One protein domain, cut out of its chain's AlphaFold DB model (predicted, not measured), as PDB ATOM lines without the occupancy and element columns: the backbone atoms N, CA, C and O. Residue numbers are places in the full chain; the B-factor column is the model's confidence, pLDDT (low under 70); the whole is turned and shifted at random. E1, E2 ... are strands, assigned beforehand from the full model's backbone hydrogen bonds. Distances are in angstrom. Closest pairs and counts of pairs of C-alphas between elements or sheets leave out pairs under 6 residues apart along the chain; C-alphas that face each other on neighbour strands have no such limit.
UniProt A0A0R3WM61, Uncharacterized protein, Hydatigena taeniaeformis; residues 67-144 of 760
ATOM      1  N   LYS A  67     101.493 200.557 192.665       62.72
ATOM      2  CA  LYS A  67     101.210 199.239 192.059       62.72
ATOM      3  C   LYS A  67     100.850 198.179 193.103       62.72
ATOM      4  O   LYS A  67     101.520 198.041 194.129       62.72
ATOM      5  N   GLY A  68      99.796 197.413 192.838       70.31
ATOM      6  CA  GLY A  68      99.372 196.262 193.632       70.31
ATOM      7  C   GLY A  68     100.362 195.108 193.513       70.31
ATOM      8  O   GLY A  68     100.603 194.605 192.419       70.31
ATOM      9  N   MET A  69     100.933 194.670 194.634       70.38
ATOM     10  CA  MET A  69     101.809 193.501 194.671       70.38
ATOM     11  C   MET A  69     100.951 192.252 194.864       70.38
ATOM     12  O   MET A  69     100.240 192.139 195.860       70.38
ATOM     13  N   ASN A  70     100.979 191.334 193.900       70.31
ATOM     14  CA  ASN A  70     100.267 190.065 193.968       70.31
ATOM     15  C   ASN A  70     101.278 188.931 194.165       70.31
ATOM     16  O   ASN A  70     102.152 188.694 193.329       70.31
ATOM     17  N   GLU A  71     101.149 188.226 195.288       56.03
ATOM     18  CA  GLU A  71     102.050 187.136 195.675       56.03
ATOM     19  C   GLU A  71     101.911 185.908 194.765       56.03
ATOM     20  O   GLU A  71     102.858 185.127 194.641       56.03
ATOM     21  N   THR A  72     100.763 185.750 194.100       57.66
ATOM     22  CA  THR A  72     100.471 184.568 193.285       57.66
ATOM     23  C   THR A  72     100.878 184.760 191.831       57.66
ATOM     24  O   THR A  72     100.515 185.742 191.176       57.66
ATOM     25  N   TRP A  73     101.621 183.783 191.315       59.16
ATOM     26  CA  TRP A  73     101.942 183.669 189.901       59.16
ATOM     27  C   TRP A  73     101.511 182.291 189.400       59.16
ATOM     28  O   TRP A  73     101.735 181.283 190.066       59.16
ATOM     29  N   GLY A  74     100.830 182.246 188.252       54.81
ATOM     30  CA  GLY A  74     100.417 180.984 187.637       54.81
ATOM     31  C   GLY A  74     101.621 180.141 187.205       54.81
ATOM     32  O   GLY A  74     102.711 180.668 186.977       54.81
ATOM     33  N   ILE A  75     101.420 178.827 187.077       47.62
ATOM     34  CA  ILE A  75     102.444 177.899 186.583       47.62
ATOM     35  C   ILE A  75     102.798 178.297 185.142       47.62
ATOM     36  O   ILE A  75     101.918 178.336 184.285       47.62
ATOM     37  N   GLY A  76     104.070 178.607 184.872       53.34
ATOM     38  CA  GLY A  76     104.522 178.954 183.529       53.34
ATOM     39  C   GLY A  76     105.995 178.647 183.238       53.34
ATOM     40  O   GLY A  76     106.860 178.790 184.097       53.34
ATOM     41  N   ALA A  77     106.273 178.216 182.010       46.09
ATOM     42  CA  ALA A  77     107.564 178.110 181.363       46.09
ATOM     43  C   ALA A  77     108.272 179.473 181.286       46.09
ATOM     44  O   ALA A  77     107.704 180.511 180.935       46.09
ATOM     45  N   LEU A  78     109.567 179.466 181.599       53.06
ATOM     46  CA  LEU A  78     110.484 180.547 181.248       53.06
ATOM     47  C   LEU A  78     110.605 180.550 179.718       53.06
ATOM     48  O   LEU A  78     111.135 179.593 179.154       53.06
ATOM     49  N   GLY A  79     110.123 181.609 179.058       48.91
ATOM     50  CA  GLY A  79     109.879 181.682 177.605       48.91
ATOM     51  C   GLY A  79     111.042 181.353 176.651       48.91
ATOM     52  O   GLY A  79     110.843 181.328 175.441       48.91
ATOM     53  N   ALA A  80     112.238 181.042 177.155       49.44
ATOM     54  CA  ALA A  80     113.368 180.582 176.352       49.44
ATOM     55  C   ALA A  80     113.215 179.146 175.806       49.44
ATOM     56  O   ALA A  80     113.877 178.812 174.828       49.44
ATOM     57  N   LYS A  81     112.376 178.289 176.410       55.09
ATOM     58  CA  LYS A  81     112.235 176.867 176.013       55.09
ATOM     59  C   LYS A  81     111.025 176.573 175.113       55.09
ATOM     60  O   LYS A  81     110.699 175.413 174.890       55.09
ATOM     61  N   GLY A  82     110.389 177.617 174.580       55.97
ATOM     62  CA  GLY A  82     109.063 177.507 173.976       55.97
ATOM     63  C   GLY A  82     107.980 177.282 175.036       55.97
ATOM     64  O   GLY A  82     108.293 177.138 176.217       55.97
ATOM     65  N   CYS A  83     106.711 177.318 174.639       71.81
ATOM     66  CA  CYS A  83     105.600 177.016 175.539       71.81
ATOM     67  C   CYS A  83     104.545 176.126 174.854       71.81
ATOM     68  O   CYS A  83     104.390 176.182 173.632       71.81
ATOM     69  N   ASN A  84     103.857 175.273 175.615       56.72
ATOM     70  CA  ASN A  84     102.853 174.310 175.144       56.72
ATOM     71  C   ASN A  84     101.528 174.527 175.898       56.72
ATOM     72  O   ASN A  84     101.231 173.861 176.888       56.72
ATOM     73  N   GLY A  85     100.695 175.446 175.402       64.06
ATOM     74  CA  GLY A  85      99.360 175.699 175.952       64.06
ATOM     75  C   GLY A  85      99.309 176.844 176.971       64.06
ATOM     76  O   GLY A  85      99.308 178.012 176.575       64.06
ATOM     77  N   SER A  86      99.167 176.515 178.261       51.38
ATOM     78  CA  SER A  86      98.861 177.452 179.366       51.38
ATOM     79  C   SER A  86     100.073 177.891 180.193       51.38
ATOM     80  O   SER A  86      99.948 178.697 181.111       51.38
ATOM     81  N   ASP A  87     101.257 177.403 179.855       58.91
ATOM     82  CA  ASP A  87     102.508 177.614 180.572       58.91
ATOM     83  C   ASP A  87     103.171 178.965 180.258       58.91
ATOM     84  O   ASP A  87     104.305 179.198 180.629       58.91
ATOM     85  N   CYS A  88     102.520 179.922 179.610       63.09
ATOM     86  CA  CYS A  88     103.172 181.199 179.273       63.09
ATOM     87  C   CYS A  88     102.912 182.289 180.339       63.09
ATOM     88  O   CYS A  88     102.944 183.482 180.037       63.09
ATOM     89  N   GLY A  89     102.647 181.873 181.585       60.72
ATOM     90  CA  GLY A  89     102.364 182.751 182.721       60.72
ATOM     91  C   GLY A  89     101.053 183.541 182.591       60.72
ATOM     92  O   GLY A  89     100.331 183.454 181.600       60.72
ATOM     93  N   PHE A  90     100.746 184.340 183.619       56.88
ATOM     94  CA  PHE A  90      99.475 185.072 183.772       56.88
ATOM     95  C   PHE A  90      99.181 186.088 182.650       56.88
ATOM     96  O   PHE A  90      98.036 186.483 182.460       56.88
ATOM     97  N   TRP A  91     100.198 186.523 181.901       58.31
ATOM     98  CA  TRP A  91     100.104 187.747 181.106       58.31
ATOM     99  C   TRP A  91      99.941 187.551 179.598       58.31
ATOM    100  O   TRP A  91      99.635 188.539 178.931       58.31
ATOM    101  N   SER A  92     100.121 186.344 179.040       62.88
ATOM    102  CA  SER A  92     100.302 186.292 177.577       62.88
ATOM    103  C   SER A  92      99.891 185.027 176.822       62.88
ATOM    104  O   SER A  92      99.668 185.129 175.617       62.88
ATOM    105  N   GLY A  93      99.741 183.860 177.454       63.88
ATOM    106  CA  GLY A  93      99.369 182.625 176.737       63.88
ATOM    107  C   GLY A  93     100.364 182.184 175.638       63.88
ATOM    108  O   GLY A  93     101.326 182.893 175.312       63.88
ATOM    109  N   CYS A  94     100.171 180.974 175.093       73.25
ATOM    110  CA  CYS A  94     101.033 180.407 174.046       73.25
ATOM    111  C   CYS A  94     100.529 180.759 172.651       73.25
ATOM    112  O   CYS A  94      99.398 180.425 172.303       73.25
ATOM    113  N   ILE A  95     101.381 181.366 171.822       70.19
ATOM    114  CA  ILE A  95     101.126 181.573 170.395       70.19
ATOM    115  C   ILE A  95     102.316 181.029 169.600       70.19
ATOM    116  O   ILE A  95     103.439 181.513 169.722       70.19
ATOM    117  N   ASN A  96     102.062 180.025 168.756       79.88
ATOM    118  CA  ASN A  96     103.061 179.386 167.885       79.88
ATOM    119  C   ASN A  96     104.284 178.832 168.644       79.88
ATOM    120  O   ASN A  96     105.425 179.003 168.211       79.88
ATOM    121  N   GLY A  97     104.052 178.203 169.799       74.25
ATOM    122  CA  GLY A  97     105.118 177.632 170.624       74.25
ATOM    123  C   GLY A  97     105.949 178.671 171.382       74.25
ATOM    124  O   GLY A  97     107.014 178.331 171.893       74.25
ATOM    125  N   LYS A  98     105.509 179.936 171.444       68.81
ATOM    126  CA  LYS A  98     106.179 181.033 172.159       68.81
ATOM    127  C   LYS A  98     105.179 181.830 172.994       68.81
ATOM    128  O   LYS A  98     104.021 181.984 172.614       68.81
ATOM    129  N   CYS A  99     105.621 182.365 174.129       69.94
ATOM    130  CA  CYS A  99     104.793 183.247 174.952       69.94
ATOM    131  C   CYS A  99     104.530 184.552 174.181       69.94
ATOM    132  O   CYS A  99     105.486 185.154 173.693       69.94
ATOM    133  N   LYS A 100     103.266 184.993 174.067       71.75
ATOM    134  CA  LYS A 100     102.897 186.190 173.276       71.75
ATOM    135  C   LYS A 100     103.619 187.464 173.730       71.75
ATOM    136  O   LYS A 100     104.147 188.196 172.903       71.75
ATOM    137  N   ASP A 101     103.646 187.690 175.040       70.81
ATOM    138  CA  ASP A 101     104.379 188.769 175.692       70.81
ATOM    139  C   ASP A 101     105.469 188.107 176.533       70.81
ATOM    140  O   ASP A 101     105.177 187.319 177.440       70.81
ATOM    141  N   PHE A 102     106.719 188.395 176.191       68.00
ATOM    142  CA  PHE A 102     107.909 187.899 176.866       68.00
ATOM    143  C   PHE A 102     108.693 189.094 177.395       68.00
ATOM    144  O   PHE A 102     108.870 190.087 176.688       68.00
ATOM    145  N   TYR A 103     109.168 188.987 178.628       70.88
ATOM    146  CA  TYR A 103     110.164 189.891 179.174       70.88
ATOM    147  C   TYR A 103     111.452 189.099 179.392       70.88
ATOM    148  O   TYR A 103     111.441 188.006 179.958       70.88
ATOM    149  N   ASP A 104     112.569 189.665 178.950       74.31
ATOM    150  CA  ASP A 104     113.890 189.237 179.391       74.31
ATOM    151  C   ASP A 104     114.461 190.330 180.282       74.31
ATOM    152  O   ASP A 104     114.712 191.449 179.830       74.31
ATOM    153  N   PHE A 105     114.601 190.016 181.564       73.38
ATOM    154  CA  PHE A 105     115.239 190.892 182.540       73.38
ATOM    155  C   PHE A 105     116.656 190.450 182.877       73.38
ATOM    156  O   PHE A 105     117.229 190.978 183.827       73.38
ATOM    157  N   LYS A 106     117.223 189.488 182.139       73.00
ATOM    158  CA  LYS A 106     118.635 189.147 182.277       73.00
ATOM    159  C   LYS A 106     119.472 190.353 181.843       73.00
ATOM    160  O   LYS A 106     119.194 190.966 180.819       73.00
ATOM    161  N   GLN A 107     120.522 190.645 182.606       77.44
ATOM    162  CA  GLN A 107     121.452 191.766 182.417       77.44
ATOM    163  C   GLN A 107     120.889 193.155 182.753       77.44
ATOM    164  O   GLN A 107     121.288 194.158 182.161       77.44
ATOM    165  N   CYS A 108     119.995 193.262 183.735       85.62
ATOM    166  CA  CYS A 108     119.749 194.581 184.311       85.62
ATOM    167  C   CYS A 108     121.026 195.120 184.997       85.62
ATOM    168  O   CYS A 108     121.812 194.367 185.571       85.62
ATOM    169  N   HIS A 109     121.235 196.437 184.933       82.56
ATOM    170  CA  HIS A 109     122.350 197.129 185.604       82.56
ATOM    171  C   HIS A 109     121.884 198.292 186.492       82.56
ATOM    172  O   HIS A 109     122.686 198.901 187.195       82.56
ATOM    173  N   ALA A 110     120.590 198.612 186.463       86.88
ATOM    174  CA  ALA A 110     119.984 199.703 187.212       86.88
ATOM    175  C   ALA A 110     118.909 199.168 188.163       86.88
ATOM    176  O   ALA A 110     118.351 198.095 187.943       86.88
ATOM    177  N   SER A 111     118.575 199.937 189.201       81.94
ATOM    178  CA  SER A 111     117.509 199.600 190.159       81.94
ATOM    179  C   SER A 111     116.123 199.447 189.515       81.94
ATOM    180  O   SER A 111     115.248 198.818 190.107       81.94
ATOM    181  N   LYS A 112     115.943 199.987 188.301       90.25
ATOM    182  CA  LYS A 112     114.775 199.807 187.437       90.25
ATOM    183  C   LYS A 112     115.188 199.108 186.142       90.25
ATOM    184  O   LYS A 112     116.186 199.475 185.524       90.25
ATOM    185  N   CYS A 113     114.386 198.146 185.716       85.50
ATOM    186  CA  CYS A 113     114.568 197.373 184.499       85.50
ATOM    187  C   CYS A 113     113.380 197.595 183.565       85.50
ATOM    188  O   CYS A 113     112.254 197.722 184.032       85.50
ATOM    189  N   LEU A 114     113.596 197.609 182.255       86.44
ATOM    190  CA  LEU A 114     112.515 197.735 181.277       86.44
ATOM    191  C   LEU A 114     112.673 196.635 180.234       86.44
ATOM    192  O   LEU A 114     113.762 196.461 179.692       86.44
ATOM    193  N   SER A 115     111.602 195.889 179.976       82.75
ATOM    194  CA  SER A 115     111.585 194.836 178.959       82.75
ATOM    195  C   SER A 115     110.190 194.780 178.341       82.75
ATOM    196  O   SER A 115     109.247 194.270 178.942       82.75
ATOM    197  N   GLY A 116     110.028 195.397 177.169       85.38
ATOM    198  CA  GLY A 116     108.714 195.575 176.542       85.38
ATOM    199  C   GLY A 116     107.753 196.401 177.422       85.38
ATOM    200  O   GLY A 116     108.162 197.447 177.924       85.38
ATOM    201  N   PRO A 117     106.489 195.965 177.618       83.88
ATOM    202  CA  PRO A 117     105.518 196.658 178.474       83.88
ATOM    203  C   PRO A 117     105.749 196.422 179.976       83.88
ATOM    204  O   PRO A 117     104.969 196.901 180.799       83.88
ATOM    205  N   PHE A 118     106.775 195.652 180.344       88.50
ATOM    206  CA  PHE A 118     107.041 195.283 181.726       88.50
ATOM    207  C   PHE A 118     108.078 196.218 182.356       88.50
ATOM    208  O   PHE A 118     109.157 196.459 181.802       88.50
ATOM    209  N   GLU A 119     107.767 196.691 183.560       93.00
ATOM    210  CA  GLU A 119     108.677 197.444 184.417       93.00
ATOM    211  C   GLU A 119     109.183 196.541 185.542       93.00
ATOM    212  O   GLU A 119     108.411 196.088 186.383       93.00
ATOM    213  N   GLY A 120     110.483 196.267 185.559       91.94
ATOM    214  CA  GLY A 120     111.147 195.532 186.625       91.94
ATOM    215  C   GLY A 120     111.773 196.456 187.671       91.94
ATOM    216  O   GLY A 120     112.194 197.570 187.357       91.94
ATOM    217  N   TYR A 121     111.882 195.978 188.906       93.19
ATOM    218  CA  TYR A 121     112.535 196.674 190.014       93.19
ATOM    219  C   TYR A 121     113.478 195.724 190.751       93.19
ATOM    220  O   TYR A 121     113.332 194.502 190.674       93.19
ATOM    221  N   GLU A 122     114.439 196.308 191.469       91.94
ATOM    222  CA  GLU A 122     115.435 195.595 192.275       91.94
ATOM    223  C   GLU A 122     116.278 194.627 191.440       91.94
ATOM    224  O   GLU A 122     116.143 193.405 191.509       91.94
ATOM    225  N   CYS A 123     117.166 195.189 190.624       92.31
ATOM    226  CA  CYS A 123     118.138 194.387 189.905       92.31
ATOM    227  C   CYS A 123     119.116 193.698 190.870       92.31
ATOM    228  O   CYS A 123     119.869 194.350 191.593       92.31
ATOM    229  N   THR A 124     119.094 192.370 190.876       88.12
ATOM    230  CA  THR A 124     120.015 191.528 191.642       88.12
ATOM    231  C   THR A 124     121.426 191.570 191.051       88.12
ATOM    232  O   THR A 124     121.617 191.901 189.882       88.12
ATOM    233  N   ALA A 125     122.431 191.161 191.833       88.25
ATOM    234  CA  ALA A 125     123.825 191.084 191.377       88.25
ATOM    235  C   ALA A 125     124.024 190.173 190.146       88.25
ATOM    236  O   ALA A 125     124.962 190.369 189.380       88.25
ATOM    237  N   ASN A 126     123.110 189.223 189.920       87.38
ATOM    238  CA  ASN A 126     123.111 188.332 188.757       87.38
ATOM    239  C   ASN A 126     122.450 188.965 187.519       87.38
ATOM    240  O   ASN A 126     122.197 188.277 186.529       87.38
ATOM    241  N   GLY A 127     122.118 190.258 187.584       87.38
ATOM    242  CA  GLY A 127     121.438 190.977 186.520       87.38
ATOM    243  C   GLY A 127     120.014 190.482 186.296       87.38
ATOM    244  O   GLY A 127     119.598 190.427 185.152       87.38
ATOM    245  N   GLN A 128     119.281 190.076 187.337       88.44
ATOM    246  CA  GLN A 128     117.856 189.715 187.244       88.44
ATOM    247  C   GLN A 128     117.017 190.642 188.116       88.44
ATOM    248  O   GLN A 128     117.378 190.875 189.267       88.44
ATOM    249  N   CYS A 129     115.894 191.142 187.613       91.31
ATOM    250  CA  CYS A 129     115.001 192.006 188.392       91.31
ATOM    251  C   CYS A 129     114.158 191.153 189.332       91.31
ATOM    252  O   CYS A 129     113.608 190.138 188.909       91.31
ATOM    253  N   ARG A 130     114.073 191.540 190.603       91.25
ATOM    254  CA  ARG A 130     113.357 190.758 191.614       91.25
ATOM    255  C   ARG A 130     111.847 190.923 191.519       91.25
ATOM    256  O   ARG A 130     111.113 189.988 191.825       91.25
ATOM    257  N   ILE A 131     111.387 192.096 191.097       90.50
ATOM    258  CA  ILE A 131     109.967 192.433 190.980       90.50
ATOM    259  C   ILE A 131     109.691 192.799 189.532       90.50
ATOM    260  O   ILE A 131     110.459 193.550 188.938       90.50
ATOM    261  N   VAL A 132     108.602 192.284 188.969       89.38
ATOM    262  CA  VAL A 132     108.161 192.577 187.603       89.38
ATOM    263  C   VAL A 132     106.729 193.058 187.640       89.38
ATOM    264  O   VAL A 132     105.855 192.375 188.170       89.38
ATOM    265  N   CYS A 133     106.487 194.217 187.049       89.94
ATOM    266  CA  CYS A 133     105.183 194.841 186.985       89.94
ATOM    267  C   CYS A 133     104.726 195.010 185.541       89.94
ATOM    268  O   CYS A 133     105.515 195.393 184.677       89.94
ATOM    269  N   ARG A 134     103.438 194.788 185.298       86.81
ATOM    270  CA  ARG A 134     102.736 195.214 184.085       86.81
ATOM    271  C   ARG A 134     101.559 196.062 184.537       86.81
ATOM    272  O   ARG A 134     100.781 195.614 185.377       86.81
ATOM    273  N   ASP A 135     101.476 197.284 184.025       87.25
ATOM    274  CA  ASP A 135     100.497 198.274 184.477       87.25
ATOM    275  C   ASP A 135     100.579 198.452 186.008       87.25
ATOM    276  O   ASP A 135     101.671 198.725 186.523       87.25
ATOM    277  N   ASP A 136      99.473 198.233 186.723       83.38
ATOM    278  CA  ASP A 136      99.356 198.398 188.176       83.38
ATOM    279  C   ASP A 136      99.527 197.089 188.963       83.38
ATOM    280  O   ASP A 136      99.270 197.060 190.166       83.38
ATOM    281  N   VAL A 137      99.952 195.995 188.319       78.62
ATOM    282  CA  VAL A 137     100.122 194.687 188.975       78.62
ATOM    283  C   VAL A 137     101.583 194.255 188.938       78.62
ATOM    284  O   VAL A 137     102.183 194.130 187.870       78.62
ATOM    285  N   CYS A 138     102.148 193.999 190.114       87.19
ATOM    286  CA  CYS A 138     103.527 193.568 190.323       87.19
ATOM    287  C   CYS A 138     103.598 192.155 190.900       87.19
ATOM    288  O   CYS A 138     102.801 191.792 191.764       87.19
ATOM    289  N   HIS A 139     104.607 191.390 190.490       85.56
ATOM    290  CA  HIS A 139     104.889 190.044 190.985       85.56
ATOM    291  C   HIS A 139     106.362 189.886 191.358       85.56
ATOM    292  O   HIS A 139     107.239 190.504 190.752       85.56
ATOM    293  N   LEU A 140     106.635 189.019 192.334       86.31
ATOM    294  CA  LEU A 140     107.990 188.586 192.672       86.31
ATOM    295  C   LEU A 140     108.464 187.515 191.696       86.31
ATOM    296  O   LEU A 140     107.795 186.497 191.513       86.31
ATOM    297  N   VAL A 141     109.659 187.701 191.135       83.56
ATOM    298  CA  VAL A 141     110.230 186.755 190.174       83.56
ATOM    299  C   VAL A 141     110.473 185.384 190.797       83.56
ATOM    300  O   VAL A 141     110.269 184.354 190.159       83.56
ATOM    301  N   GLU A 142     110.822 185.360 192.082       81.12
ATOM    302  CA  GLU A 142     111.023 184.126 192.845       81.12
ATOM    303  C   GLU A 142     109.750 183.288 193.032       81.12
ATOM    304  O   GLU A 142     109.856 182.119 193.403       81.12
ATOM    305  N   ASN A 143     108.568 183.842 192.751       77.06
ATOM    306  CA  ASN A 143     107.305 183.108 192.793       77.06
ATOM    307  C   ASN A 143     106.914 182.523 191.423       77.06
ATOM    308  O   ASN A 143     105.879 181.866 191.324       77.06
ATOM    309  N   TYR A 144     107.720 182.713 190.366       69.56
ATOM    310  CA  TYR A 144     107.395 182.193 189.029       69.56
ATOM    311  C   TYR A 144     107.416 180.675 189.019       69.56
ATOM    312  O   TYR A 144     108.386 180.064 189.467       69.56
TER     313      TYR A 144
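What this domain is: This is residues 67 to 144 of the 760 residues of an uncharacterized protein of Hydatigena taeniaeformis (UniProt A0A0R3WM61). There is little regular structure: a small twisted sheet of four strands makes one end and loops, residues 72 to 101, the other. The 78 printed residues include 20 in strands E1 to E4, an all strand antiparallel meander, each strand neighbour of the one before, and no named helix. It is compact, radius of gyration of the C-alphas 12.1 A, and spans 33 by 25 by 20 A.

Where its parts are: E2, residues 118 to 123, measures 13.8 A and E3, residues 129 to 134, 13.4 A. E1, residues 112 to 115, begins at C-alpha 112 (114.775, 199.807, 187.437); E4, residues 137 to 140, ends at C-alpha 140 (107.990, 188.586, 192.672).

How they stand to each other: Inner strands E2 and E3 form a hairpin, N 119 and O 133 within hydrogen-bond range at 2.8 A. Edge strand E1 forms one with E2, N 113 to O 120 2.8 A. Edge strand E4 forms one with E3, N 132 to O 139 2.9 A.

The domain as a whole: The printed part has no cut. Its three links are tight. Residues 84 to 93 are among 27 under pLDDT 70.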